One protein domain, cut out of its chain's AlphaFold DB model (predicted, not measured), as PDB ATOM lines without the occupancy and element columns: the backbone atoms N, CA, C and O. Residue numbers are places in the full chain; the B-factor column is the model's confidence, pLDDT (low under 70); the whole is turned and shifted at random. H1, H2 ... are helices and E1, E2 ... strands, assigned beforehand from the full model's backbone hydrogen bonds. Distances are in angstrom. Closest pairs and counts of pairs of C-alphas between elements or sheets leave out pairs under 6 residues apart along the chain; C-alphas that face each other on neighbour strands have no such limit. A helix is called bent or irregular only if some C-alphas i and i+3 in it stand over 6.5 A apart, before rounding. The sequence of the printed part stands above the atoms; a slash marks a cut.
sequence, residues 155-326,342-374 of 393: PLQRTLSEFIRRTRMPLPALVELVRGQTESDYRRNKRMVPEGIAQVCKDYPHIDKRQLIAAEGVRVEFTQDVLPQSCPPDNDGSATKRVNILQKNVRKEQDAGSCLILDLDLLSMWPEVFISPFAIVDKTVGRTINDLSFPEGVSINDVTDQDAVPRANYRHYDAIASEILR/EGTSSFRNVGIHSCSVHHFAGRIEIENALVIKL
ATOM      1  N   PRO A 155      23.945 204.656  17.905       77.38
ATOM      2  CA  PRO A 155      24.250 205.305  16.630       77.38
ATOM      3  C   PRO A 155      24.122 204.360  15.430       77.38
ATOM      4  O   PRO A 155      23.505 204.733  14.431       77.38
ATOM      5  N   LEU A 156      24.653 203.136  15.531       77.50
ATOM      6  CA  LEU A 156      24.556 202.141  14.461       77.50
ATOM      7  C   LEU A 156      23.108 201.689  14.243       77.50
ATOM      8  O   LEU A 156      22.654 201.668  13.102       77.50
ATOM      9  N   GLN A 157      22.376 201.402  15.324       84.56
ATOM     10  CA  GLN A 157      20.956 201.046  15.281       84.56
ATOM     11  C   GLN A 157      20.141 202.121  14.561       84.56
ATOM     12  O   GLN A 157      19.459 201.813  13.586       84.56
ATOM     13  N   ARG A 158      20.252 203.387  14.985       81.69
ATOM     14  CA  ARG A 158      19.518 204.500  14.361       81.69
ATOM     15  C   ARG A 158      19.896 204.675  12.897       81.69
ATOM     16  O   ARG A 158      19.019 204.868  12.066       81.69
ATOM     17  N   THR A 159      21.189 204.606  12.579       83.94
ATOM     18  CA  THR A 159      21.681 204.814  11.209       83.94
ATOM     19  C   THR A 159      21.169 203.729  10.268       83.94
ATOM     20  O   THR A 159      20.645 204.047   9.204       83.94
ATOM     21  N   LEU A 160      21.278 202.456  10.666       83.75
ATOM     22  CA  LEU A 160      20.767 201.339   9.871       83.75
ATOM     23  C   LEU A 160      19.244 201.401   9.748       83.75
ATOM     24  O   LEU A 160      18.721 201.245   8.649       83.75
ATOM     25  N   SER A 161      18.539 201.696  10.842       91.06
ATOM     26  CA  SER A 161      17.077 201.805  10.835       91.06
ATOM     27  C   SER A 161      16.596 202.925   9.920       91.06
ATOM     28  O   SER A 161      15.718 202.713   9.089       91.06
ATOM     29  N   GLU A 162      17.225 204.096   9.983       89.50
ATOM     30  CA  GLU A 162      16.906 205.218   9.103       89.50
ATOM     31  C   GLU A 162      17.225 204.916   7.635       89.50
ATOM     32  O   GLU A 162      16.439 205.238   6.743       89.50
ATOM     33  N   PHE A 163      18.348 204.246   7.370       85.62
ATOM     34  CA  PHE A 163      18.680 203.773   6.031       85.62
ATOM     35  C   PHE A 163      17.587 202.847   5.477       85.62
ATOM     36  O   PHE A 163      17.147 203.032   4.340       85.62
ATOM     37  N   ILE A 164      17.085 201.907   6.282       92.88
ATOM     38  CA  ILE A 164      16.003 200.989   5.895       92.88
ATOM     39  C   ILE A 164      14.699 201.750   5.648       92.88
ATOM     40  O   ILE A 164      14.062 201.530   4.619       92.88
ATOM     41  N   ARG A 165      14.321 202.691   6.524       94.44
ATOM     42  CA  ARG A 165      13.109 203.511   6.334       94.44
ATOM     43  C   ARG A 165      13.130 204.268   5.006       94.44
ATOM     44  O   ARG A 165      12.117 204.307   4.307       94.44
ATOM     45  N   ARG A 166      14.283 204.839   4.639       93.69
ATOM     46  CA  ARG A 166      14.455 205.615   3.396       93.69
ATOM     47  C   ARG A 166      14.486 204.752   2.145       93.69
ATOM     48  O   ARG A 166      13.901 205.122   1.135       93.69
ATOM     49  N   THR A 167      15.194 203.632   2.203       92.56
ATOM     50  CA  THR A 167      15.415 202.768   1.035       92.56
ATOM     51  C   THR A 167      14.317 201.734   0.840       92.56
ATOM     52  O   THR A 167      14.206 201.176  -0.246       92.56
ATOM     53  N   ARG A 168      13.525 201.458   1.887       92.94
ATOM     54  CA  ARG A 168      12.593 200.323   1.954       92.94
ATOM     55  C   ARG A 168      13.282 198.988   1.651       92.94
ATOM     56  O   ARG A 168      12.669 198.082   1.096       92.94
ATOM     57  N   MET A 169      14.565 198.875   2.005       91.06
ATOM     58  CA  MET A 169      15.372 197.698   1.701       91.06
ATOM     59  C   MET A 169      14.799 196.446   2.388       91.06
ATOM     60  O   MET A 169      14.543 196.481   3.597       91.06
ATOM     61  N   PRO A 170      14.617 195.333   1.655       95.00
ATOM     62  CA  PRO A 170      14.183 194.080   2.255       95.00
ATOM     63  C   PRO A 170      15.298 193.501   3.140       95.00
ATOM     64  O   PRO A 170      16.488 193.658   2.844       95.00
ATOM     65  N   LEU A 171      14.921 192.805   4.216       94.75
ATOM     66  CA  LEU A 171      15.871 192.275   5.200       94.75
ATOM     67  C   LEU A 171      16.987 191.399   4.582       94.75
ATOM     68  O   LEU A 171      18.147 191.602   4.952       94.75
ATOM     69  N   PRO A 172      16.724 190.493   3.615       92.75
ATOM     70  CA  PRO A 172      17.790 189.722   2.974       92.75
ATOM     71  C   PRO A 172      18.871 190.597   2.322       92.75
ATOM     72  O   PRO A 172      20.059 190.373   2.557       92.75
ATOM     73  N   ALA A 173      18.467 191.643   1.595       88.00
ATOM     74  CA  ALA A 173      19.389 192.561   0.929       88.00
ATOM     75  C   ALA A 173      20.227 193.363   1.938       88.00
ATOM     76  O   ALA A 173      21.430 193.538   1.747       88.00
ATOM     77  N   LEU A 174      19.628 193.787   3.056       88.31
ATOM     78  CA  LEU A 174      20.360 194.440   4.145       88.31
ATOM     79  C   LEU A 174      21.422 193.511   4.742       88.31
ATOM     80  O   LEU A 174      22.557 193.925   4.981       88.31
ATOM     81  N   VAL A 175      21.063 192.252   4.992       88.69
ATOM     82  CA  VAL A 175      21.986 191.256   5.548       88.69
ATOM     83  C   VAL A 175      23.157 190.996   4.605       88.69
ATOM     84  O   VAL A 175      24.295 190.852   5.057       88.69
ATOM     85  N   GLU A 176      22.901 190.939   3.303       84.00
ATOM     86  CA  GLU A 176      23.932 190.789   2.276       84.00
ATOM     87  C   GLU A 176      24.864 192.000   2.226       84.00
ATOM     88  O   GLU A 176      26.087 191.828   2.266       84.00
ATOM     89  N   LEU A 177      24.295 193.208   2.271       82.31
ATOM     90  CA  LEU A 177      25.032 194.468   2.316       82.31
ATOM     91  C   LEU A 177      25.951 194.554   3.541       82.31
ATOM     92  O   LEU A 177      27.147 194.804   3.395       82.31
ATOM     93  N   VAL A 178      25.431 194.299   4.747       81.19
ATOM     94  CA  VAL A 178      26.217 194.371   5.996       81.19
ATOM     95  C   VAL A 178      27.357 193.348   6.009       81.19
ATOM     96  O   VAL A 178      28.414 193.588   6.590       81.19
ATOM     97  N   ARG A 179      27.176 192.209   5.337       77.94
ATOM     98  CA  ARG A 179      28.208 191.170   5.200       77.94
ATOM     99  C   ARG A 179      29.215 191.453   4.082       77.94
ATOM    100  O   ARG A 179      30.219 190.740   3.972       77.94
ATOM    101  N   GLY A 180      28.957 192.461   3.250       77.75
ATOM    102  CA  GLY A 180      29.727 192.729   2.042       77.75
ATOM    103  C   GLY A 180      29.731 191.522   1.107       77.75
ATOM    104  O   GLY A 180      30.805 191.100   0.671       77.75
ATOM    105  N   GLN A 181      28.562 190.909   0.899       75.06
ATOM    106  CA  GLN A 181      28.360 189.939  -0.176       75.06
ATOM    107  C   GLN A 181      28.312 190.708  -1.493       75.06
ATOM    108  O   GLN A 181      27.588 191.690  -1.627       75.06
ATOM    109  N   THR A 182      29.154 190.295  -2.431       74.38
ATOM    110  CA  THR A 182      29.311 190.942  -3.737       74.38
ATOM    111  C   THR A 182      29.100 189.908  -4.827       74.38
ATOM    112  O   THR A 182      29.214 188.714  -4.563       74.38
ATOM    113  N   GLU A 183      28.861 190.344  -6.061       74.56
ATOM    114  CA  GLU A 183      28.805 189.425  -7.206       74.56
ATOM    115  C   GLU A 183      30.114 188.627  -7.370       74.56
ATOM    116  O   GLU A 183      30.085 187.463  -7.752       74.56
ATOM    117  N   SER A 184      31.263 189.225  -7.024       71.75
ATOM    118  CA  SER A 184      32.585 188.588  -7.119       71.75
ATOM    119  C   SER A 184      32.920 187.622  -5.979       71.75
ATOM    120  O   SER A 184      33.702 186.696  -6.167       71.75
ATOM    121  N   ASP A 185      32.371 187.848  -4.786       68.56
ATOM    122  CA  ASP A 185      32.489 186.938  -3.644       68.56
ATOM    123  C   ASP A 185      31.194 187.014  -2.837       68.56
ATOM    124  O   ASP A 185      31.013 187.876  -1.965       68.56
ATOM    125  N   TYR A 186      30.272 186.119  -3.182       73.81
ATOM    126  CA  TYR A 186      28.990 185.980  -2.501       73.81
ATOM    127  C   TYR A 186      29.104 185.100  -1.247       73.81
ATOM    128  O   TYR A 186      28.129 184.913  -0.519       73.81
ATOM    129  N   ARG A 187      30.296 184.553  -0.951       69.44
ATOM    130  CA  ARG A 187      30.448 183.623   0.164       69.44
ATOM    131  C   ARG A 187      30.216 184.330   1.482       69.44
ATOM    132  O   ARG A 187      30.861 185.321   1.840       69.44
ATOM    133  N   ARG A 188      29.304 183.754   2.249       69.00
ATOM    134  CA  ARG A 188      28.911 184.266   3.556       69.00
ATOM    135  C   ARG A 188      29.969 184.024   4.611       69.00
ATOM    136  O   ARG A 188      30.384 184.939   5.323       69.00
ATOM    137  N   ASN A 189      30.399 182.775   4.708       66.44
ATOM    138  CA  ASN A 189      31.389 182.351   5.672       66.44
ATOM    139  C   ASN A 189      32.761 182.535   5.036       66.44
ATOM    140  O   ASN A 189      33.407 181.566   4.673       66.44
ATOM    141  N   LYS A 190      33.227 183.785   4.908       68.94
ATOM    142  CA  LYS A 190      34.516 184.117   4.257       68.94
ATOM    143  C   LYS A 190      35.725 183.386   4.862       68.94
ATOM    144  O   LYS A 190      36.773 183.290   4.237       68.94
ATOM    145  N   ARG A 191      35.581 182.878   6.092       66.31
ATOM    146  CA  ARG A 191      36.581 182.067   6.806       66.31
ATOM    147  C   ARG A 191      36.497 180.567   6.498       66.31
ATOM    148  O   ARG A 191      37.423 179.838   6.834       66.31
ATOM    149  N   MET A 192      35.403 180.099   5.903       71.38
ATOM    150  CA  MET A 192      35.216 178.723   5.456       71.38
ATOM    151  C   MET A 192      35.570 178.644   3.973       71.38
ATOM    152  O   MET A 192      34.959 179.311   3.146       71.38
ATOM    153  N   VAL A 193      36.573 177.833   3.642       77.56
ATOM    154  CA  VAL A 193      37.042 177.642   2.264       77.56
ATOM    155  C   VAL A 193      36.412 176.353   1.724       77.56
ATOM    156  O   VAL A 193      36.807 175.277   2.187       77.56
ATOM    157  N   PRO A 194      35.429 176.419   0.803       77.06
ATOM    158  CA  PRO A 194      34.729 175.235   0.304       77.06
ATOM    159  C   PRO A 194      35.662 174.180  -0.292       77.06
ATOM    160  O   PRO A 194      35.434 172.988  -0.102       77.06
ATOM    161  N   GLU A 195      36.737 174.605  -0.955       77.25
ATOM    162  CA  GLU A 195      37.750 173.731  -1.554       77.25
ATOM    163  C   GLU A 195      38.544 172.985  -0.472       77.25
ATOM    164  O   GLU A 195      38.761 171.777  -0.562       77.25
ATOM    165  N   GLY A 196      38.921 173.690   0.600       77.75
ATOM    166  CA  GLY A 196      39.573 173.085   1.761       77.75
ATOM    167  C   GLY A 196      38.660 172.082   2.468       77.75
ATOM    168  O   GLY A 196      39.106 171.001   2.848       77.75
ATOM    169  N   ILE A 197      37.367 172.400   2.583       77.12
ATOM    170  CA  ILE A 197      36.356 171.490   3.136       77.12
ATOM    171  C   ILE A 197      36.214 170.246   2.254       77.12
ATOM    172  O   ILE A 197      36.229 169.140   2.790       77.12
ATOM    173  N   ALA A 198      36.144 170.403   0.929       77.62
ATOM    174  CA  ALA A 198      36.061 169.290  -0.020       77.62
ATOM    175  C   ALA A 198      37.217 168.302   0.167       77.62
ATOM    176  O   ALA A 198      37.010 167.095   0.241       77.62
ATOM    177  N   GLN A 199      38.437 168.828   0.298       76.75
ATOM    178  CA  GLN A 199      39.637 168.011   0.420       76.75
ATOM    179  C   GLN A 199      39.725 167.300   1.777       76.75
ATOM    180  O   GLN A 199      40.033 166.109   1.840       76.75
ATOM    181  N   VAL A 200      39.463 168.025   2.868       74.75
ATOM    182  CA  VAL A 200      39.623 167.520   4.244       74.75
ATOM    183  C   VAL A 200      38.465 166.610   4.664       74.75
ATOM    184  O   VAL A 200      38.641 165.722   5.500       74.75
ATOM    185  N   CYS A 201      37.281 166.804   4.083       75.31
ATOM    186  CA  CYS A 201      36.067 166.058   4.402       75.31
ATOM    187  C   CYS A 201      35.555 165.216   3.219       75.31
ATOM    188  O   CYS A 201      34.365 164.916   3.176       75.31
ATOM    189  N   LYS A 202      36.424 164.812   2.282       77.75
ATOM    190  CA  LYS A 202      36.051 164.065   1.061       77.75
ATOM    191  C   LYS A 202      35.218 162.796   1.307       77.75
ATOM    192  O   LYS A 202      34.360 162.463   0.504       77.75
ATOM    193  N   ASP A 203      35.451 162.121   2.433       78.69
ATOM    194  CA  ASP A 203      34.769 160.872   2.801       78.69
ATOM    195  C   ASP A 203      33.562 161.124   3.728       78.69
ATOM    196  O   ASP A 203      32.965 160.189   4.265       78.69
ATOM    197  N   TYR A 204      33.204 162.393   3.974       76.81
ATOM    198  CA  TYR A 204      32.060 162.751   4.805       76.81
ATOM    199  C   TYR A 204      30.755 162.600   4.003       76.81
ATOM    200  O   TYR A 204      30.586 163.302   3.006       76.81
ATOM    201  N   PRO A 205      29.785 161.778   4.454       76.25
ATOM    202  CA  PRO A 205      28.572 161.465   3.684       76.25
ATOM    203  C   PRO A 205      27.696 162.660   3.278       76.25
ATOM    204  O   PRO A 205      26.851 162.530   2.401       76.25
ATOM    205  N   HIS A 206      27.865 163.819   3.920       77.06
ATOM    206  CA  HIS A 206      27.092 165.034   3.642       77.06
ATOM    207  C   HIS A 206      28.001 166.214   3.277       77.06
ATOM    208  O   HIS A 206      27.772 167.346   3.715       77.06
ATOM    209  N   ILE A 207      29.078 165.943   2.532       81.06
ATOM    210  CA  ILE A 207      30.051 166.956   2.111       81.06
ATOM    211  C   ILE A 207      29.395 168.087   1.313       81.06
ATOM    212  O   ILE A 207      29.651 169.253   1.615       81.06
ATOM    213  N   ASP A 208      28.454 167.762   0.427       82.19
ATOM    214  CA  ASP A 208      27.724 168.743  -0.386       82.19
ATOM    215  C   ASP A 208      26.984 169.758   0.493       82.19
ATOM    216  O   ASP A 208      27.109 170.968   0.311       82.19
ATOM    217  N   LYS A 209      26.294 169.280   1.542       79.12
ATOM    218  CA  LYS A 209      25.613 170.147   2.517       79.12
ATOM    219  C   LYS A 209      26.605 171.043   3.270       79.12
ATOM    220  O   LYS A 209      26.308 172.208   3.521       79.12
ATOM    221  N   ARG A 210      27.801 170.546   3.617       77.69
ATOM    222  CA  ARG A 210      28.846 171.361   4.276       77.69
ATOM    223  C   ARG A 210      29.415 172.436   3.352       77.69
ATOM    224  O   ARG A 210      29.649 173.554   3.811       77.69
ATOM    225  N   GLN A 211      29.634 172.117   2.080       80.31
ATOM    226  CA  GLN A 211      30.093 173.088   1.086       80.31
ATOM    227  C   GLN A 211      29.028 174.153   0.822       80.31
ATOM    228  O   GLN A 211      29.357 175.339   0.783       80.31
ATOM    229  N   LEU A 212      27.757 173.751   0.751       82.19
ATOM    230  CA  LEU A 212      26.635 174.675   0.615       82.19
ATOM    231  C   LEU A 212      26.546 175.631   1.813       82.19
ATOM    232  O   LEU A 212      26.450 176.839   1.624       82.19
ATOM    233  N   ILE A 213      26.690 175.130   3.046       80.69
ATOM    234  CA  ILE A 213      26.741 175.976   4.250       80.69
ATOM    235  C   ILE A 213      27.942 176.930   4.215       80.69
ATOM    236  O   ILE A 213      27.823 178.085   4.624       80.69
ATOM    237  N   ALA A 214      29.107 176.485   3.741       80.50
ATOM    238  CA  ALA A 214      30.276 177.353   3.615       80.50
ATOM    239  C   ALA A 214      30.040 178.491   2.603       80.50
ATOM    240  O   ALA A 214      30.411 179.635   2.873       80.50
ATOM    241  N   ALA A 215      29.392 178.190   1.476       80.62
ATOM    242  CA  ALA A 215      29.108 179.150   0.416       80.62
ATOM    243  C   ALA A 215      27.949 180.098   0.776       80.62
ATOM    244  O   ALA A 215      28.134 181.312   0.845       80.62
ATOM    245  N   GLU A 216      26.768 179.555   1.058       82.12
ATOM    246  CA  GLU A 216      25.515 180.315   1.166       82.12
ATOM    247  C   GLU A 216      25.107 180.608   2.618       82.12
ATOM    248  O   GLU A 216      24.353 181.544   2.905       82.12
ATOM    249  N   GLY A 217      25.637 179.838   3.566       83.38
ATOM    250  CA  GLY A 217      25.162 179.811   4.940       83.38
ATOM    251  C   GLY A 217      24.022 178.820   5.151       83.38
ATOM    252  O   GLY A 217      23.621 178.074   4.263       83.38
ATOM    253  N   VAL A 218      23.516 178.788   6.376       84.69
ATOM    254  CA  VAL A 218      22.514 177.812   6.803       84.69
ATOM    255  C   VAL A 218      21.120 178.251   6.376       84.69
ATOM    256  O   VAL A 218      20.626 179.279   6.843       84.69
ATOM    257  N   ARG A 219      20.491 177.470   5.498       87.06
ATOM    258  CA  ARG A 219      19.069 177.590   5.166       87.06
ATOM    259  C   ARG A 219      18.259 176.748   6.142       87.06
ATOM    260  O   ARG A 219      18.698 175.672   6.539       87.06
ATOM    261  N   VAL A 220      17.106 177.272   6.533       85.06
ATOM    262  CA  VAL A 220      16.151 176.543   7.364       85.06
ATOM    263  C   VAL A 220      15.072 175.971   6.464       85.06
ATOM    264  O   VAL A 220      14.524 176.699   5.637       85.06
ATOM    265  N   GLU A 221      14.792 174.688   6.643       87.69
ATOM    266  CA  GLU A 221      13.668 174.000   6.022       87.69
ATOM    267  C   GLU A 221      12.615 173.741   7.100       87.69
ATOM    268  O   GLU A 221      12.949 173.423   8.247       87.69
ATOM    269  N   PHE A 222      11.349 173.930   6.743       90.50
ATOM    270  CA  PHE A 222      10.221 173.787   7.651       90.50
ATOM    271  C   PHE A 222       9.211 172.793   7.086       90.50
ATOM    272  O   PHE A 222       9.016 172.718   5.874       90.50
ATOM    273  N   THR A 223       8.542 172.059   7.972       92.31
ATOM    274  CA  THR A 223       7.458 171.122   7.626       92.31
ATOM    275  C   THR A 223       6.161 171.836   7.252       92.31
ATOM    276  O   THR A 223       5.268 171.238   6.654       92.31
ATOM    277  N   GLN A 224       6.053 173.116   7.607       89.00
ATOM    278  CA  GLN A 224       4.912 173.983   7.348       89.00
ATOM    279  C   GLN A 224       5.361 175.446   7.254       89.00
ATOM    280  O   GLN A 224       6.434 175.808   7.740       89.00
ATOM    281  N   ASP A 225       4.516 176.298   6.677       87.81
ATOM    282  CA  ASP A 225       4.790 177.731   6.603       87.81
ATOM    283  C   ASP A 225       4.832 178.369   8.000       87.81
ATOM    284  O   ASP A 225       3.945 178.165   8.837       87.81
ATOM    285  N   VAL A 226       5.857 179.190   8.242       88.69
ATOM    286  CA  VAL A 226       5.953 180.014   9.450       88.69
ATOM    287  C   VAL A 226       5.025 181.214   9.288       88.69
ATOM    288  O   VAL A 226       5.264 182.097   8.464       88.69
ATOM    289  N   LEU A 227       3.947 181.243  10.069       87.50
ATOM    290  CA  LEU A 227       2.940 182.294   9.971       87.50
ATOM    291  C   LEU A 227       3.420 183.612  10.613       87.50
ATOM    292  O   LEU A 227       4.037 183.581  11.683       87.50
ATOM    293  N   PRO A 228       3.080 184.775  10.022       89.19
ATOM    294  CA  PRO A 228       3.316 186.079  10.633       89.19
ATOM    295  C   PRO A 228       2.695 186.203  12.027       89.19
ATOM    296  O   PRO A 228       1.545 185.821  12.259       89.19
ATOM    297  N   GLN A 229       3.431 186.807  12.955       91.50
ATOM    298  CA  GLN A 229       2.954 187.024  14.318       91.50
ATOM    299  C   GLN A 229       2.198 188.351  14.420       91.50
ATOM    300  O   GLN A 229       2.788 189.425  14.356       91.50
ATOM    301  N   SER A 230       0.883 188.287  14.647       85.25
ATOM    302  CA  SER A 230       0.084 189.494  14.930       85.25
ATOM    303  C   SER A 230       0.391 190.087  16.310       85.25
ATOM    304  O   SER A 230       0.346 191.298  16.491       85.25
ATOM    305  N   CYS A 231       0.713 189.228  17.282       87.38
ATOM    306  CA  CYS A 231       1.139 189.613  18.622       87.38
ATOM    307  C   CYS A 231       2.349 188.756  19.023       87.38
ATOM    308  O   CYS A 231       2.165 187.627  19.484       87.38
ATOM    309  N   PRO A 232       3.580 189.253  18.809       91.12
ATOM    310  CA  PRO A 232       4.797 188.596  19.269       91.12
ATOM    311  C   PRO A 232       4.765 188.252  20.767       91.12
ATOM    312  O   PRO A 232       4.181 189.007  21.547       91.12
ATOM    313  N   PRO A 233       5.421 187.162  21.199       92.00
ATOM    314  CA  PRO A 233       5.484 186.789  22.607       92.00
ATOM    315  C   PRO A 233       6.331 187.772  23.427       92.00
ATOM    316  O   PRO A 233       7.280 188.391  22.926       92.00
ATOM    317  N   ASP A 234       5.985 187.950  24.700       93.56
ATOM    318  CA  ASP A 234       6.785 188.732  25.646       93.56
ATOM    319  C   ASP A 234       8.040 187.968  26.061       93.56
ATOM    320  O   ASP A 234       8.054 186.739  26.125       93.56
ATOM    321  N   ASN A 235       9.104 188.710  26.375       93.94
ATOM    322  CA  ASN A 235      10.294 188.109  26.965       93.94
ATOM    323  C   ASN A 235       9.959 187.461  28.310       93.94
ATOM    324  O   ASN A 235       9.155 187.986  29.083       93.94
ATOM    325  N   ASP A 236      10.661 186.374  28.627       90.94
ATOM    326  CA  ASP A 236      10.525 185.734  29.924       90.94
ATOM    327  C   ASP A 236      10.856 186.721  31.058       90.94
ATOM    328  O   ASP A 236      11.725 187.600  30.944       90.94
ATOM    329  N   GLY A 237      10.195 186.548  32.206       84.44
ATOM    330  CA  GLY A 237      10.370 187.421  33.363       84.44
ATOM    331  C   GLY A 237      11.829 187.529  33.824       84.44
ATOM    332  O   GLY A 237      12.224 188.562  34.370       84.44
ATOM    333  N   SER A 238      12.658 186.507  33.585       85.12
ATOM    334  CA  SER A 238      14.094 186.537  33.880       85.12
ATOM    335  C   SER A 238      14.880 187.522  33.013       85.12
ATOM    336  O   SER A 238      15.827 188.136  33.515       85.12
ATOM    337  N   ALA A 239      14.505 187.693  31.745       85.94
ATOM    338  CA  ALA A 239      15.119 188.644  30.828       85.94
ATOM    339  C   ALA A 239      14.682 190.069  31.142       85.94
ATOM    340  O   ALA A 239      15.532 190.955  31.223       85.94
ATOM    341  N   THR A 240      13.399 190.269  31.439       85.88
ATOM    342  CA  THR A 240      12.866 191.570  31.861       85.88
ATOM    343  C   THR A 240      13.507 192.039  33.169       85.88
ATOM    344  O   THR A 240      14.008 193.158  33.255       85.88
ATOM    345  N   LYS A 241      13.605 191.158  34.177       82.56
ATOM    346  CA  LYS A 241      14.266 191.466  35.462       82.56
ATOM    347  C   LYS A 241      15.769 191.722  35.322       82.56
ATOM    348  O   LYS A 241      16.356 192.389  36.171       82.56
ATOM    349  N   ARG A 242      16.412 191.173  34.286       82.12
ATOM    350  CA  ARG A 242      17.870 191.224  34.078       82.12
ATOM    351  C   ARG A 242      18.240 191.835  32.733       82.12
ATOM    352  O   ARG A 242      19.199 191.401  32.090       82.12
ATOM    353  N   VAL A 243      17.513 192.877  32.336       83.81
ATOM    354  CA  VAL A 243      17.657 193.500  31.016       83.81
ATOM    355  C   VAL A 243      19.080 193.999  30.742       83.81
ATOM    356  O   VAL A 243      19.578 193.833  29.635       83.81
ATOM    357  N   ASN A 244      19.806 194.473  31.758       80.31
ATOM    358  CA  ASN A 244      21.207 194.886  31.599       80.31
ATOM    359  C   ASN A 244      22.125 193.729  31.150       80.31
ATOM    360  O   ASN A 244      23.066 193.943  30.387       80.31
ATOM    361  N   ILE A 245      21.867 192.496  31.602       81.56
ATOM    362  CA  ILE A 245      22.629 191.307  31.179       81.56
ATOM    363  C   ILE A 245      22.256 190.938  29.744       81.56
ATOM    364  O   ILE A 245      23.140 190.651  28.935       81.56
ATOM    365  N   LEU A 246      20.961 190.992  29.415       86.44
ATOM    366  CA  LEU A 246      20.477 190.789  28.052       86.44
ATOM    367  C   LEU A 246      21.159 191.761  27.081       86.44
ATOM    368  O   LEU A 246      21.759 191.330  26.100       86.44
ATOM    369  N   GLN A 247      21.150 193.052  27.407       84.25
ATOM    370  CA  GLN A 247      21.790 194.102  26.622       84.25
ATOM    371  C   GLN A 247      23.292 193.873  26.472       84.25
ATOM    372  O   GLN A 247      23.807 193.930  25.359       84.25
ATOM    373  N   LYS A 248      24.000 193.546  27.561       81.81
ATOM    374  CA  LYS A 248      25.433 193.218  27.529       81.81
ATOM    375  C   LYS A 248      25.741 192.100  26.541       81.81
ATOM    376  O   LYS A 248      26.696 192.192  25.772       81.81
ATOM    377  N   ASN A 249      24.967 191.023  26.594       85.12
ATOM    378  CA  ASN A 249      25.205 189.840  25.780       85.12
ATOM    379  C   ASN A 249      24.846 190.093  24.314       85.12
ATOM    380  O   ASN A 249      25.647 189.777  23.438       85.12
ATOM    381  N   VAL A 250      23.710 190.743  24.052       88.50
ATOM    382  CA  VAL A 250      23.312 191.154  22.698       88.50
ATOM    383  C   VAL A 250      24.317 192.142  22.109       88.50
ATOM    384  O   VAL A 250      24.699 192.003  20.952       88.50
ATOM    385  N   ARG A 251      24.837 193.080  22.907       84.12
ATOM    386  CA  ARG A 251      25.880 194.008  22.464       84.12
ATOM    387  C   ARG A 251      27.160 193.280  22.058       84.12
ATOM    388  O   ARG A 251      27.716 193.580  21.009       84.12
ATOM    389  N   LYS A 252      27.589 192.277  22.830       82.44
ATOM    390  CA  LYS A 252      28.734 191.426  22.458       82.44
ATOM    391  C   LYS A 252      28.503 190.665  21.155       82.44
ATOM    392  O   LYS A 252      29.449 190.444  20.408       82.44
ATOM    393  N   GLU A 253      27.279 190.217  20.898       85.06
ATOM    394  CA  GLU A 253      26.938 189.577  19.627       85.06
ATOM    395  C   GLU A 253      26.937 190.578  18.467       85.06
ATOM    396  O   GLU A 253      27.435 190.247  17.391       85.06
ATOM    397  N   GLN A 254      26.463 191.804  18.696       84.12
ATOM    398  CA  GLN A 254      26.493 192.886  17.712       84.12
ATOM    399  C   GLN A 254      27.934 193.271  17.360       84.12
ATOM    400  O   GLN A 254      28.283 193.325  16.184       84.12
ATOM    401  N   ASP A 255      28.791 193.479  18.365       79.62
ATOM    402  CA  ASP A 255      30.207 193.817  18.169       79.62
ATOM    403  C   ASP A 255      30.970 192.681  17.456       79.62
ATOM    404  O   ASP A 255      31.938 192.927  16.740       79.62
ATOM    405  N   ALA A 256      30.514 191.433  17.605       76.25
ATOM    406  CA  ALA A 256      31.037 190.275  16.882       76.25
ATOM    407  C   ALA A 256      30.447 190.105  15.465       76.25
ATOM    408  O   ALA A 256      30.756 189.116  14.798       76.25
ATOM    409  N   GLY A 257      29.561 190.999  15.016       77.94
ATOM    410  CA  GLY A 257      28.862 190.891  13.727       77.94
ATOM    411  C   GLY A 257      27.891 189.707  13.642       77.94
ATOM    412  O   GLY A 257      27.510 189.284  12.552       77.94
ATOM    413  N   SER A 258      27.509 189.135  14.786       84.56
ATOM    414  CA  SER A 258      26.651 187.948  14.884       84.56
ATOM    415  C   SER A 258      25.158 188.287  14.966       84.56
ATOM    416  O   SER A 258      24.329 187.386  14.831       84.56
ATOM    417  N   CYS A 259      24.795 189.558  15.152       91.56
ATOM    418  CA  CYS A 259      23.419 190.046  15.076       91.56
ATOM    419  C   CYS A 259      23.344 191.495  14.561       91.56
ATOM    420  O   CYS A 259      24.317 192.248  14.640       91.56
ATOM    421  N   LEU A 260      22.173 191.882  14.051       91.44
ATOM    422  CA  LEU A 260      21.783 193.275  13.831       91.44
ATOM    423  C   LEU A 260      20.915 193.740  14.994       91.44
ATOM    424  O   LEU A 260      20.107 192.968  15.508       91.44
ATOM    425  N   ILE A 261      21.059 195.011  15.361       93.56
ATOM    426  CA  ILE A 261      20.141 195.701  16.266       93.56
ATOM    427  C   ILE A 261      19.533 196.861  15.487       93.56
ATOM    428  O   ILE A 261      20.272 197.701  14.970       93.56
ATOM    429  N   LEU A 262      18.211 196.872  15.387       94.62
ATOM    430  CA  LEU A 262      17.410 197.805  14.601       94.62
ATOM    431  C   LEU A 262      16.262 198.353  15.456       94.62
ATOM    432  O   LEU A 262      15.997 197.832  16.534       94.62
ATOM    433  N   ASP A 263      15.582 199.394  14.994       95.44
ATOM    434  CA  ASP A 263      14.407 199.930  15.677       95.44
ATOM    435  C   ASP A 263      13.190 198.995  15.516       95.44
ATOM    436  O   ASP A 263      13.001 198.377  14.465       95.44
ATOM    437  N   LEU A 264      12.359 198.872  16.561       94.88
ATOM    438  CA  LEU A 264      11.216 197.940  16.567       94.88
ATOM    439  C   LEU A 264      10.127 198.278  15.546       94.88
ATOM    440  O   LEU A 264       9.421 197.376  15.098       94.88
ATOM    441  N   ASP A 265       9.990 199.543  15.153       94.62
ATOM    442  CA  ASP A 265       8.997 199.975  14.164       94.62
ATOM    443  C   ASP A 265       9.205 199.319  12.790       94.62
ATOM    444  O   ASP A 265       8.246 199.176  12.026       94.62
ATOM    445  N   LEU A 266      10.419 198.839  12.497       95.25
ATOM    446  CA  LEU A 266      10.718 198.103  11.268       95.25
ATOM    447  C   LEU A 266      10.000 196.752  11.173       95.25
ATOM    448  O   LEU A 266       9.855 196.240  10.066       95.25
ATOM    449  N   LEU A 267       9.478 196.197  12.275       93.31
ATOM    450  CA  LEU A 267       8.619 195.006  12.218       93.31
ATOM    451  C   LEU A 267       7.384 195.226  11.338       93.31
ATOM    452  O   LEU A 267       6.951 194.312  10.648       93.31
ATOM    453  N   SER A 268       6.860 196.454  11.288       92.00
ATOM    454  CA  SER A 268       5.744 196.790  10.395       92.00
ATOM    455  C   SER A 268       6.112 196.717   8.907       92.00
ATOM    456  O   SER A 268       5.233 196.554   8.064       92.00
ATOM    457  N   MET A 269       7.402 196.840   8.578       93.19
ATOM    458  CA  MET A 269       7.919 196.733   7.212       93.19
ATOM    459  C   MET A 269       8.283 195.297   6.831       93.19
ATOM    460  O   MET A 269       8.338 195.005   5.638       93.19
ATOM    461  N   TRP A 270       8.527 194.430   7.817       94.81
ATOM    462  CA  TRP A 270       8.920 193.033   7.631       94.81
ATOM    463  C   TRP A 270       7.999 192.098   8.427       94.81
ATOM    464  O   TRP A 270       8.420 191.531   9.441       94.81
ATOM    465  N   PRO A 271       6.728 191.947   8.005       92.06
ATOM    466  CA  PRO A 271       5.757 191.093   8.692       92.06
ATOM    467  C   PRO A 271       6.174 189.616   8.742       92.06
ATOM    468  O   PRO A 271       5.643 188.858   9.548       92.06
ATOM    469  N   GLU A 272       7.118 189.198   7.898       93.69
ATOM    470  CA  GLU A 272       7.707 187.864   7.911       93.69
ATOM    471  C   GLU A 272       8.605 187.597   9.131       93.69
ATOM    472  O   GLU A 272       8.889 186.441   9.431       93.69
ATOM    473  N   VAL A 273       9.075 188.628   9.845       96.06
ATOM    474  CA  VAL A 273       9.987 188.443  10.983       96.06
ATOM    475  C   VAL A 273       9.282 187.732  12.138       96.06
ATOM    476  O   VAL A 273       8.311 188.230  12.702       96.06
ATOM    477  N   PHE A 274       9.836 186.587  12.537       96.12
ATOM    478  CA  PHE A 274       9.370 185.789  13.663       96.12
ATOM    479  C   PHE A 274      10.174 186.118  14.925       96.12
ATOM    480  O   PHE A 274      11.395 185.950  14.980       96.12
ATOM    481  N   ILE A 275       9.474 186.580  15.956       96.50
ATOM    482  CA  ILE A 275      10.014 186.924  17.264       96.50
ATOM    483  C   ILE A 275       9.902 185.726  18.203       96.50
ATOM    484  O   ILE A 275       8.811 185.263  18.544       96.50
ATOM    485  N   SER A 276      11.058 185.300  18.696       95.62
ATOM    486  CA  SER A 276      11.195 184.388  19.825       95.62
ATOM    487  C   SER A 276      11.568 185.174  21.085       95.62
ATOM    488  O   SER A 276      12.345 186.134  21.007       95.62
ATOM    489  N   PRO A 277      11.038 184.804  22.262       94.62
ATOM    490  CA  PRO A 277      11.292 185.555  23.478       94.62
ATOM    491  C   PRO A 277      12.714 185.317  23.993       94.62
ATOM    492  O   PRO A 277      13.288 184.233  23.868       94.62
ATOM    493  N   PHE A 278      13.298 186.340  24.612       93.56
ATOM    494  CA  PHE A 278      14.545 186.187  25.348       93.56
ATOM    495  C   PHE A 278      14.289 185.693  26.769       93.56
ATOM    496  O   PHE A 278      13.376 186.154  27.452       93.56
ATOM    497  N   ALA A 279      15.186 184.835  27.244       88.38
ATOM    498  CA  ALA A 279      15.298 184.423  28.635       88.38
ATOM    499  C   ALA A 279      16.744 184.589  29.123       88.38
ATOM    500  O   ALA A 279      17.700 184.608  28.339       88.38
ATOM    501  N   ILE A 280      16.921 184.709  30.437       82.12
ATOM    502  CA  ILE A 280      18.238 184.689  31.075       82.12
ATOM    503  C   ILE A 280      18.302 183.468  31.974       82.12
ATOM    504  O   ILE A 280      17.507 183.343  32.901       82.12
ATOM    505  N   VAL A 281      19.295 182.614  31.751       76.88
ATOM    506  CA  VAL A 281      19.572 181.457  32.609       76.88
ATOM    507  C   VAL A 281      20.729 181.767  33.550       76.88
ATOM    508  O   VAL A 281      21.701 182.440  33.178       76.88
ATOM    509  N   ASP A 282      20.619 181.267  34.780       67.06
ATOM    510  CA  ASP A 282      21.625 181.410  35.827       67.06
ATOM    511  C   ASP A 282      22.910 180.640  35.482       67.06
ATOM    512  O   ASP A 282      23.042 179.439  35.694       67.06
ATOM    513  N   LYS A 283      23.881 181.378  34.942       58.53
ATOM    514  CA  LYS A 283      25.312 181.035  34.883       58.53
ATOM    515  C   LYS A 283      26.098 182.090  35.676       58.53
ATOM    516  O   LYS A 283      25.518 183.099  36.067       58.53
ATOM    517  N   THR A 284      27.412 181.925  35.873       48.75
ATOM    518  CA  THR A 284      28.230 182.832  36.717       48.75
ATOM    519  C   THR A 284      28.102 184.333  36.392       48.75
ATOM    520  O   THR A 284      28.289 185.142  37.295       48.75
ATOM    521  N   VAL A 285      27.728 184.713  35.159       58.03
ATOM    522  CA  VAL A 285      27.445 186.108  34.729       58.03
ATOM    523  C   VAL A 285      26.065 186.254  34.035       58.03
ATOM    524  O   VAL A 285      25.725 187.316  33.523       58.03
ATOM    525  N   GLY A 286      25.232 185.204  34.044       66.44
ATOM    526  CA  GLY A 286      23.945 185.146  33.334       66.44
ATOM    527  C   GLY A 286      24.092 184.972  31.814       66.44
ATOM    528  O   GLY A 286      24.799 185.729  31.144       66.44
ATOM    529  N   ARG A 287      23.429 183.958  31.247       79.81
ATOM    530  CA  ARG A 287      23.460 183.673  29.801       79.81
ATOM    531  C   ARG A 287      22.121 184.015  29.163       79.81
ATOM    532  O   ARG A 287      21.089 183.561  29.642       79.81
ATOM    533  N   THR A 288      22.161 184.755  28.060       86.50
ATOM    534  CA  THR A 288      20.991 185.000  27.210       86.50
ATOM    535  C   THR A 288      20.658 183.775  26.373       86.50
ATOM    536  O   THR A 288      21.544 183.203  25.738       86.50
ATOM    537  N   ILE A 289      19.382 183.405  26.368       85.00
ATOM    538  CA  ILE A 289      18.790 182.397  25.490       85.00
ATOM    539  C   ILE A 289      17.708 183.084  24.665       85.00
ATOM    540  O   ILE A 289      16.955 183.896  25.194       85.00
ATOM    541  N   ASN A 290      17.675 182.781  23.372       89.62
ATOM    542  CA  ASN A 290      16.552 183.086  22.496       89.62
ATOM    543  C   ASN A 290      15.711 181.812  22.445       89.62
ATOM    544  O   ASN A 290      16.215 180.797  21.963       89.62
ATOM    545  N   ASP A 291      14.517 181.821  23.023       90.50
ATOM    546  CA  ASP A 291      13.707 180.614  23.159       90.50
ATOM    547  C   ASP A 291      13.032 180.273  21.830       90.50
ATOM    548  O   ASP A 291      11.985 180.805  21.465       90.50
ATOM    549  N   LEU A 292      13.689 179.398  21.075       91.00
ATOM    550  CA  LEU A 292      13.223 178.943  19.771       91.00
ATOM    551  C   LEU A 292      12.166 177.841  19.859       91.00
ATOM    552  O   LEU A 292      11.661 177.435  18.818       91.00
ATOM    553  N   SER A 293      11.843 177.379  21.071       89.88
ATOM    554  CA  SER A 293      10.802 176.389  21.358       89.88
ATOM    555  C   SER A 293       9.500 177.027  21.848       89.88
ATOM    556  O   SER A 293       8.577 176.320  22.241       89.88
ATOM    557  N   PHE A 294       9.407 178.359  21.813       87.25
ATOM    558  CA  PHE A 294       8.207 179.095  22.186       87.25
ATOM    559  C   PHE A 294       7.675 179.954  21.024       87.25
ATOM    560  O   PHE A 294       8.473 180.584  20.317       87.25
ATOM    561  N   PRO A 295       6.343 180.059  20.848       87.88
ATOM    562  CA  PRO A 295       5.296 179.323  21.567       87.88
ATOM    563  C   PRO A 295       5.165 177.872  21.088       87.88
ATOM    564  O   PRO A 295       5.340 177.591  19.907       87.88
ATOM    565  N   GLU A 296       4.834 176.968  22.009       88.31
ATOM    566  CA  GLU A 296       4.715 175.532  21.731       88.31
ATOM    567  C   GLU A 296       3.706 175.238  20.605       88.31
ATOM    568  O   GLU A 296       2.621 175.822  20.539       88.31
ATOM    569  N   GLY A 297       4.082 174.328  19.708       88.06
ATOM    570  CA  GLY A 297       3.307 173.870  18.556       88.06
ATOM    571  C   GLY A 297       3.498 174.698  17.281       88.06
ATOM    572  O   GLY A 297       3.200 174.206  16.195       88.06
ATOM    573  N   VAL A 298       3.998 175.933  17.383       89.94
ATOM    574  CA  VAL A 298       4.246 176.820  16.227       89.94
ATOM    575  C   VAL A 298       5.584 177.558  16.321       89.94
ATOM    576  O   VAL A 298       5.830 178.506  15.571       89.94
ATOM    577  N   SER A 299       6.446 177.162  17.258       92.12
ATOM    578  CA  SER A 299       7.776 177.741  17.401       92.12
ATOM    579  C   SER A 299       8.670 177.347  16.228       92.12
ATOM    580  O   SER A 299       8.404 176.380  15.512       92.12
ATOM    581  N   ILE A 300       9.784 178.064  16.060       93.00
ATOM    582  CA  ILE A 300      10.786 177.724  15.046       93.00
ATOM    583  C   ILE A 300      11.244 176.274  15.197       93.00
ATOM    584  O   ILE A 300      11.359 175.568  14.200       93.00
ATOM    585  N   ASN A 301      11.474 175.810  16.426       91.06
ATOM    586  CA  ASN A 301      11.903 174.440  16.674       91.06
ATOM    587  C   ASN A 301      10.817 173.403  16.362       91.06
ATOM    588  O   ASN A 301      11.173 172.327  15.886       91.06
ATOM    589  N   ASP A 302       9.540 173.723  16.594       91.75
ATOM    590  CA  ASP A 302       8.421 172.804  16.331       91.75
ATOM    591  C   ASP A 302       8.191 172.590  14.836       91.75
ATOM    592  O   ASP A 302       7.880 171.483  14.401       91.75
ATOM    593  N   VAL A 303       8.363 173.650  14.044       92.38
ATOM    594  CA  VAL A 303       8.093 173.625  12.599       92.38
ATOM    595  C   VAL A 303       9.335 173.323  11.761       92.38
ATOM    596  O   VAL A 303       9.218 173.133  10.555       92.38
ATOM    597  N   THR A 304      10.532 173.275  12.363       90.88
ATOM    598  CA  THR A 304      11.778 172.921  11.656       90.88
ATOM    599  C   THR A 304      11.731 171.470  11.189       90.88
ATOM    600  O   THR A 304      11.558 170.561  12.003       90.88
ATOM    601  N   ASP A 305      11.982 171.248   9.899       89.94
ATOM    602  CA  ASP A 305      12.069 169.912   9.317       89.94
ATOM    603  C   ASP A 305      13.317 169.177   9.819       89.94
ATOM    604  O   ASP A 305      14.451 169.467   9.435       89.94
ATOM    605  N   GLN A 306      13.095 168.204  10.701       82.25
ATOM    606  CA  GLN A 306      14.154 167.381  11.280       82.25
ATOM    607  C   GLN A 306      14.713 166.348  10.296       82.25
ATOM    608  O   GLN A 306      15.832 165.873  10.494       82.25
ATOM    609  N   ASP A 307      13.977 165.997   9.242       83.12
ATOM    610  CA  ASP A 307      14.438 165.047   8.229       83.12
ATOM    611  C   ASP A 307      15.366 165.726   7.205       83.12
ATOM    612  O   ASP A 307      16.278 165.089   6.662       83.12
ATOM    613  N   ALA A 308      15.229 167.042   7.014       79.75
ATOM    614  CA  ALA A 308      16.178 167.856   6.249       79.75
ATOM    615  C   ALA A 308      17.559 167.974   6.933       79.75
ATOM    616  O   ALA A 308      18.598 168.156   6.270       79.75
ATOM    617  N   VAL A 309      17.602 167.820   8.262       74.06
ATOM    618  CA  VAL A 309      18.806 167.965   9.091       74.06
ATOM    619  C   VAL A 309      19.623 166.665   9.077       74.06
ATOM    620  O   VAL A 309      19.126 165.601   9.445       74.06
ATOM    621  N   PRO A 310      20.911 166.695   8.680       68.94
ATOM    622  CA  PRO A 310      21.749 165.499   8.702       68.94
ATOM    623  C   PRO A 310      21.894 164.925  10.116       68.94
ATOM    624  O   PRO A 310      22.471 165.570  10.996       68.94
ATOM    625  N   ARG A 311      21.443 163.683  10.319       64.75
ATOM    626  CA  ARG A 311      21.584 162.994  11.607       64.75
ATOM    627  C   ARG A 311      23.059 162.784  11.945       64.75
ATOM    628  O   ARG A 311      23.822 162.211  11.167       64.75
ATOM    629  N   ALA A 312      23.464 163.233  13.128       63.25
ATOM    630  CA  ALA A 312      24.786 162.938  13.654       63.25
ATOM    631  C   ALA A 312      24.878 161.449  14.016       63.25
ATOM    632  O   ALA A 312      24.042 160.921  14.746       63.25
ATOM    633  N   ASN A 313      25.910 160.766  13.514       61.09
ATOM    634  CA  ASN A 313      26.223 159.414  13.956       61.09
ATOM    635  C   ASN A 313      27.235 159.492  15.100       61.09
ATOM    636  O   ASN A 313      28.435 159.689  14.879       61.09
ATOM    637  N   TYR A 314      26.738 159.375  16.326       60.81
ATOM    638  CA  TYR A 314      27.582 159.333  17.506       60.81
ATOM    639  C   TYR A 314      28.181 157.951  17.680       60.81
ATOM    640  O   TYR A 314      27.477 156.958  17.843       60.81
ATOM    641  N   ARG A 315      29.509 157.910  17.703       62.19
ATOM    642  CA  ARG A 315      30.232 156.751  18.211       62.19
ATOM    643  C   ARG A 315      30.554 156.974  19.675       62.19
ATOM    644  O   ARG A 315      30.822 158.100  20.099       62.19
ATOM    645  N   HIS A 316      30.532 155.884  20.423       66.94
ATOM    646  CA  HIS A 316      30.971 155.882  21.801       66.94
ATOM    647  C   HIS A 316      32.464 156.270  21.877       66.94
ATOM    648  O   HIS A 316      33.207 156.177  20.894       66.94
ATOM    649  N   TYR A 317      32.906 156.808  23.017       62.91
ATOM    650  CA  TYR A 317      34.268 157.348  23.165       62.91
ATOM    651  C   TYR A 317      35.353 156.266  23.039       62.91
ATOM    652  O   TYR A 317      36.512 156.576  22.761       62.91
ATOM    653  N   ASP A 318      34.973 154.995  23.186       63.88
ATOM    654  CA  ASP A 318      35.818 153.838  22.892       63.88
ATOM    655  C   ASP A 318      36.334 153.822  21.449       63.88
ATOM    656  O   ASP A 318      37.452 153.373  21.219       63.88
ATOM    657  N   ALA A 319      35.587 154.364  20.486       68.50
ATOM    658  CA  ALA A 319      36.008 154.463  19.098       68.50
ATOM    659  C   ALA A 319      37.187 155.432  18.949       68.50
ATOM    660  O   ALA A 319      38.097 155.174  18.166       68.50
ATOM    661  N   ILE A 320      37.207 156.515  19.734       66.62
ATOM    662  CA  ILE A 320      38.332 157.460  19.772       66.62
ATOM    663  C   ILE A 320      39.542 156.788  20.428       66.62
ATOM    664  O   ILE A 320      40.643 156.852  19.889       66.62
ATOM    665  N   ALA A 321      39.342 156.101  21.558       70.69
ATOM    666  CA  ALA A 321      40.412 155.368  22.237       70.69
ATOM    667  C   ALA A 321      41.009 154.258  21.353       70.69
ATOM    668  O   ALA A 321      42.227 154.125  21.263       70.69
ATOM    669  N   SER A 322      40.158 153.505  20.655       74.50
ATOM    670  CA  SER A 322      40.561 152.451  19.720       74.50
ATOM    671  C   SER A 322      41.362 153.020  18.554       74.50
ATOM    672  O   SER A 322      42.377 152.444  18.174       74.50
ATOM    673  N   GLU A 323      40.959 154.178  18.027       74.62
ATOM    674  CA  GLU A 323      41.691 154.856  16.959       74.62
ATOM    675  C   GLU A 323      43.061 155.366  17.431       74.62
ATOM    676  O   GLU A 323      44.053 155.184  16.733       74.62
ATOM    677  N   ILE A 324      43.156 155.916  18.648       71.69
ATOM    678  CA  ILE A 324      44.441 156.313  19.249       71.69
ATOM    679  C   ILE A 324      45.369 155.098  19.379       71.69
ATOM    680  O   ILE A 324      46.539 155.168  18.998       71.69
ATOM    681  N   LEU A 325      44.854 153.978  19.898       78.44
ATOM    682  CA  LEU A 325      45.631 152.747  20.049       78.44
ATOM    683  C   LEU A 325      46.078 152.193  18.690       78.44
ATOM    684  O   LEU A 325      47.245 151.829  18.549       78.44
ATOM    685  N   ARG A 326      45.196 152.201  17.682       82.81
ATOM    686  CA  ARG A 326      45.517 151.807  16.302       82.81
ATOM    687  C   ARG A 326      46.630 152.678  15.721       82.81
ATOM    688  O   ARG A 326      47.636 152.151  15.258       82.81
ATOM    689  N   GLU A 342      36.325 173.505  20.480       45.34
ATOM    690  CA  GLU A 342      35.137 173.962  21.199       45.34
ATOM    691  C   GLU A 342      34.018 174.271  20.185       45.34
ATOM    692  O   GLU A 342      34.150 175.152  19.333       45.34
ATOM    693  N   GLY A 343      32.895 173.549  20.261       50.47
ATOM    694  CA  GLY A 343      31.778 173.728  19.326       50.47
ATOM    695  C   GLY A 343      31.030 175.056  19.502       50.47
ATOM    696  O   GLY A 343      30.551 175.637  18.532       50.47
ATOM    697  N   THR A 344      30.965 175.600  20.718       49.66
ATOM    698  CA  THR A 344      30.118 176.756  21.054       49.66
ATOM    699  C   THR A 344      30.562 178.074  20.423       49.66
ATOM    700  O   THR A 344      29.717 178.876  20.020       49.66
ATOM    701  N   SER A 345      31.869 178.307  20.297       55.06
ATOM    702  CA  SER A 345      32.416 179.475  19.597       55.06
ATOM    703  C   SER A 345      32.381 179.309  18.070       55.06
ATOM    704  O   SER A 345      32.267 180.306  17.353       55.06
ATOM    705  N   SER A 346      32.388 178.067  17.569       60.62
ATOM    706  CA  SER A 346      32.343 177.767  16.131       60.62
ATOM    707  C   SER A 346      31.032 178.202  15.461       60.62
ATOM    708  O   SER A 346      31.080 178.762  14.366       60.62
ATOM    709  N   PHE A 347      29.889 178.098  16.157       63.22
ATOM    710  CA  PHE A 347      28.573 178.530  15.655       63.22
ATOM    711  C   PHE A 347      28.525 180.011  15.259       63.22
ATOM    712  O   PHE A 347      27.840 180.379  14.308       63.22
ATOM    713  N   ARG A 348      29.303 180.872  15.931       65.88
ATOM    714  CA  ARG A 348      29.373 182.308  15.601       65.88
ATOM    715  C   ARG A 348      29.963 182.571  14.216       65.88
ATOM    716  O   ARG A 348      29.699 183.613  13.630       65.88
ATOM    717  N   ASN A 349      30.754 181.631  13.700       71.50
ATOM    718  CA  ASN A 349      31.367 181.724  12.378       71.50
ATOM    719  C   ASN A 349      30.486 181.128  11.271       71.50
ATOM    720  O   ASN A 349      30.906 181.122  10.118       71.50
ATOM    721  N   VAL A 350      29.294 180.626  11.611       78.50
ATOM    722  CA  VAL A 350      28.346 180.042  10.662       78.50
ATOM    723  C   VAL A 350      27.189 181.005  10.471       78.50
ATOM    724  O   VAL A 350      26.334 181.150  11.339       78.50
ATOM    725  N   GLY A 351      27.155 181.691   9.337       84.50
ATOM    726  CA  GLY A 351      26.056 182.582   8.993       84.50
ATOM    727  C   GLY A 351      24.785 181.819   8.614       84.50
ATOM    728  O   GLY A 351      24.837 180.872   7.835       84.50
ATOM    729  N   ILE A 352      23.639 182.285   9.102       89.06
ATOM    730  CA  ILE A 352      22.302 181.921   8.606       89.06
ATOM    731  C   ILE A 352      22.104 182.559   7.229       89.06
ATOM    732  O   ILE A 352      22.585 183.682   7.023       89.06
ATOM    733  N   HIS A 353      21.413 181.875   6.310       90.00
ATOM    734  CA  HIS A 353      21.018 182.350   4.980       90.00
ATOM    735  C   HIS A 353      20.168 183.642   5.063       90.00
ATOM    736  O   HIS A 353      19.481 183.880   6.047       90.00
ATOM    737  N   SER A 354      20.239 184.545   4.075       90.12
ATOM    738  CA  SER A 354      19.739 185.934   4.201       90.12
ATOM    739  C   SER A 354      18.224 185.916   4.136       90.12
ATOM    740  O   SER A 354      17.551 186.571   4.920       90.12
ATOM    741  N   CYS A 355      17.703 185.027   3.299       92.19
ATOM    742  CA  CYS A 355      16.303 184.639   3.272       92.19
ATOM    743  C   CYS A 355      15.842 183.828   4.495       92.19
ATOM    744  O   CYS A 355      14.685 183.457   4.515       92.19
ATOM    745  N   SER A 356      16.687 183.529   5.490       92.81
ATOM    746  CA  SER A 356      16.293 182.743   6.676       92.81
ATOM    747  C   SER A 356      16.534 183.469   8.005       92.81
ATOM    748  O   SER A 356      16.056 183.014   9.038       92.81
ATOM    749  N   VAL A 357      17.240 184.610   8.018       93.94
ATOM    750  CA  VAL A 357      17.498 185.367   9.261       93.94
ATOM    751  C   VAL A 357      16.224 185.892   9.925       93.94
ATOM    752  O   VAL A 357      16.213 186.109  11.132       93.94
ATOM    753  N   HIS A 358      15.152 186.083   9.151       94.88
ATOM    754  CA  HIS A 358      13.886 186.614   9.643       94.88
ATOM    755  C   HIS A 358      13.189 185.658  10.621       94.88
ATOM    756  O   HIS A 358      12.403 186.112  11.440       94.88
ATOM    757  N   HIS A 359      13.540 184.370  10.614       95.12
ATOM    758  CA  HIS A 359      13.049 183.393  11.589       95.12
ATOM    759  C   HIS A 359      13.731 183.493  12.957       95.12
ATOM    760  O   HIS A 359      13.260 182.910  13.926       95.12
ATOM    761  N   PHE A 360      14.859 184.198  13.054       95.12
ATOM    762  CA  PHE A 360      15.675 184.237  14.263       95.12
ATOM    763  C   PHE A 360      15.796 185.661  14.776       95.12
ATOM    764  O   PHE A 360      16.859 186.286  14.704       95.12
ATOM    765  N   ALA A 361      14.694 186.168  15.314       96.50
ATOM    766  CA  ALA A 361      14.641 187.490  15.901       96.50
ATOM    767  C   ALA A 361      14.162 187.463  17.354       96.50
ATOM    768  O   ALA A 361      13.548 186.505  17.821       96.50
ATOM    769  N   GLY A 362      14.460 188.543  18.066       95.81
ATOM    770  CA  GLY A 362      13.965 188.812  19.409       95.81
ATOM    771  C   GLY A 362      13.835 190.316  19.632       95.81
ATOM    772  O   GLY A 362      14.400 191.113  18.881       95.81
ATOM    773  N   ARG A 363      13.104 190.724  20.670       95.19
ATOM    774  CA  ARG A 363      12.851 192.144  20.972       95.19
ATOM    775  C   ARG A 363      13.333 192.541  22.361       95.19
ATOM    776  O   ARG A 363      13.277 191.754  23.300       95.19
ATOM    777  N   ILE A 364      13.778 193.785  22.505       92.94
ATOM    778  CA  ILE A 364      14.068 194.430  23.790       92.94
ATOM    779  C   ILE A 364      13.284 195.743  23.812       92.94
ATOM    780  O   ILE A 364      13.777 196.787  23.390       92.94
ATOM    781  N   GLU A 365      12.036 195.673  24.273       88.56
ATOM    782  CA  GLU A 365      11.055 196.765  24.155       88.56
ATOM    783  C   GLU A 365      11.498 198.066  24.810       88.56
ATOM    784  O   GLU A 365      11.380 199.128  24.208       88.56
ATOM    785  N   ILE A 366      12.076 197.978  26.012       85.00
ATOM    786  CA  ILE A 366      12.532 199.153  26.768       85.00
ATOM    787  C   ILE A 366      13.616 199.959  26.031       85.00
ATOM    788  O   ILE A 366      13.810 201.131  26.330       85.00
ATOM    789  N   GLU A 367      14.291 199.354  25.048       83.25
ATOM    790  CA  GLU A 367      15.325 199.993  24.223       83.25
ATOM    791  C   GLU A 367      14.867 200.263  22.782       83.25
ATOM    792  O   GLU A 367      15.683 200.622  21.935       83.25
ATOM    793  N   ASN A 368      13.581 200.060  22.473       91.56
ATOM    794  CA  ASN A 368      13.070 200.112  21.103       91.56
ATOM    795  C   ASN A 368      13.877 199.218  20.135       91.56
ATOM    796  O   ASN A 368      14.109 199.596  18.990       91.56
ATOM    797  N   ALA A 369      14.351 198.052  20.588       94.00
ATOM    798  CA  ALA A 369      15.334 197.274  19.838       94.00
ATOM    799  C   ALA A 369      14.790 195.946  19.297       94.00
ATOM    800  O   ALA A 369      14.398 195.059  20.060       94.00
ATOM    801  N   LEU A 370      14.847 195.796  17.977       96.50
ATOM    802  CA  LEU A 370      14.715 194.553  17.231       96.50
ATOM    803  C   LEU A 370      16.098 193.923  17.043       96.50
ATOM    804  O   LEU A 370      16.996 194.540  16.471       96.50
ATOM    805  N   VAL A 371      16.274 192.685  17.490       96.25
ATOM    806  CA  VAL A 371      17.525 191.934  17.356       96.25
ATOM    807  C   VAL A 371      17.337 190.844  16.311       96.25
ATOM    808  O   VAL A 371      16.583 189.910  16.554       96.25
ATOM    809  N   ILE A 372      18.047 190.921  15.182       96.69
ATOM    810  CA  ILE A 372      18.051 189.878  14.141       96.69
ATOM    811  C   ILE A 372      19.348 189.079  14.244       96.69
ATOM    812  O   ILE A 372      20.438 189.641  14.101       96.69
ATOM    813  N   LYS A 373      19.269 187.769  14.479       94.12
ATOM    814  CA  LYS A 373      20.453 186.905  14.503       94.12
ATOM    815  C   LYS A 373      20.980 186.714  13.085       94.12
ATOM    816  O   LYS A 373      20.247 186.405  12.152       94.12
ATOM    817  N   LEU A 374      22.287 186.888  12.934       89.88
ATOM    818  CA  LEU A 374      22.997 186.650  11.683       89.88
ATOM    819  C   LEU A 374      23.748 185.322  11.733       89.88
ATOM    820  O   LEU A 374      23.803 184.606  10.735       89.88
TER     821      LEU A 374
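AT A GLANCE: This is residues 155 to 326 and 342 to 374 of the 393 residues of the protein "Secreted protein" of Phytophthora megakarya (UniProt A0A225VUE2). A small three-stranded sheet, E1 E5 E4, has H6 packed over one face, H7 on the other and H1 beside its edge, while H6 also packs on the strand hairpin E2 E3. The helical hairpin H3 H4 lies away from the sheet, and residues 312 to 326, with H9, stick out as an arm. The printed part has 205 residues with eleven named helices and five named strands, in the order H1 to H6, E1, H7, E2, E3, H8 to H11, E4, E5; both sheets are antiparallel and the class is mostly helix. It is compact, with a radius of gyration of the C-alphas of 18.9 A and spans of 59 by 44 by 34 A.

IN THESE COORDINATES: H1, residues 155 to 167, begins at C-alpha 155 (24.250, 205.305, 16.630) and is 18.1 A long. H2 is 171 to 179, H3 194 to 200, H4 207 to 216 and H5 237 to 241. H6, 243 to 255, is 18.0 A long. E1 is 259 to 263, 13.4 A, H7 264 to 268, E2 278 to 281, E3 287 to 290 and H8 300 to 303. H9, 317 to 326, 14.3 A, ends at C-alpha 326 (45.517, 151.807, 16.302). H10 is 343 to 349, H11 354 to 359, E4 361 to 364, and E5, 369 to 373, ends at C-alpha 373 (20.453, 186.905, 14.503).

HOW THE PARTS SIT: E5 is the inner strand: N 260 and O 372 of E1 and E5 are 2.8 A apart, N 364 and O 369 of the hairpin E4 and E5 2.8 A. H6 lies over E1, E5 and E4 at a height over the sheet of 9.6 A, making two layers, a helix on one face of a sheet; H7 is on the opposite face. H1 stands at the sheet's level; Gln 157 and Leu 262 are its closest C-alphas to E1, 4.9 A. In the hairpin E2 and E3, N 279 and O 289 are 2.9 A apart; the closest C-alphas of H6 and E3, Leu 246 and Thr 288, are 5.9 A apart, those of H5 and E2, Ala 239 and Ala 279, 4.8 A. H2 and H11 each only graze the sheet E1 E5 E4 and touch at Pro 172 and Ser 354, their closest C-alphas, 4.4 A, at a steep tilt of 63 degrees, opposite ways; H11 is irregular, with C-alphas 355 and 358 7.1 A apart. H8 is close to but not clearly touching H11, with C-alphas 300 and 359 closest at 7.0 A. The hairpin H3 and H4 touches at Pro 194 and Gln 211, the closest C-alphas, 5.2 A, at a shallow tilt of 29 degrees, opposite ways. H9 and H10 touch no helix. Each O i to N i+4 pair is within hydrogen-bond range in H1 to H6 and H9, but 0 of 1 in H7, 1 of 3 in H10 and 0 of 2 in H11, with O i to N i+3 in range for 2 of 2, 3 of 4 and 1 of 3; H8 is too short for an i+4 pair.

THE WHOLE: The C-alphas farthest apart, Arg 166 and Leu 325, are 63.6 A apart. Residues 327 to 341 are cut out, with 25.0 A between C-alphas 326 and 342. The links H2 to H3, H4 to H5 and H8 to H9 are long. The mean pLDDT of the printed part is 82.8, and 29 residues are under 70, among them 310 to 320 and 342 to 348.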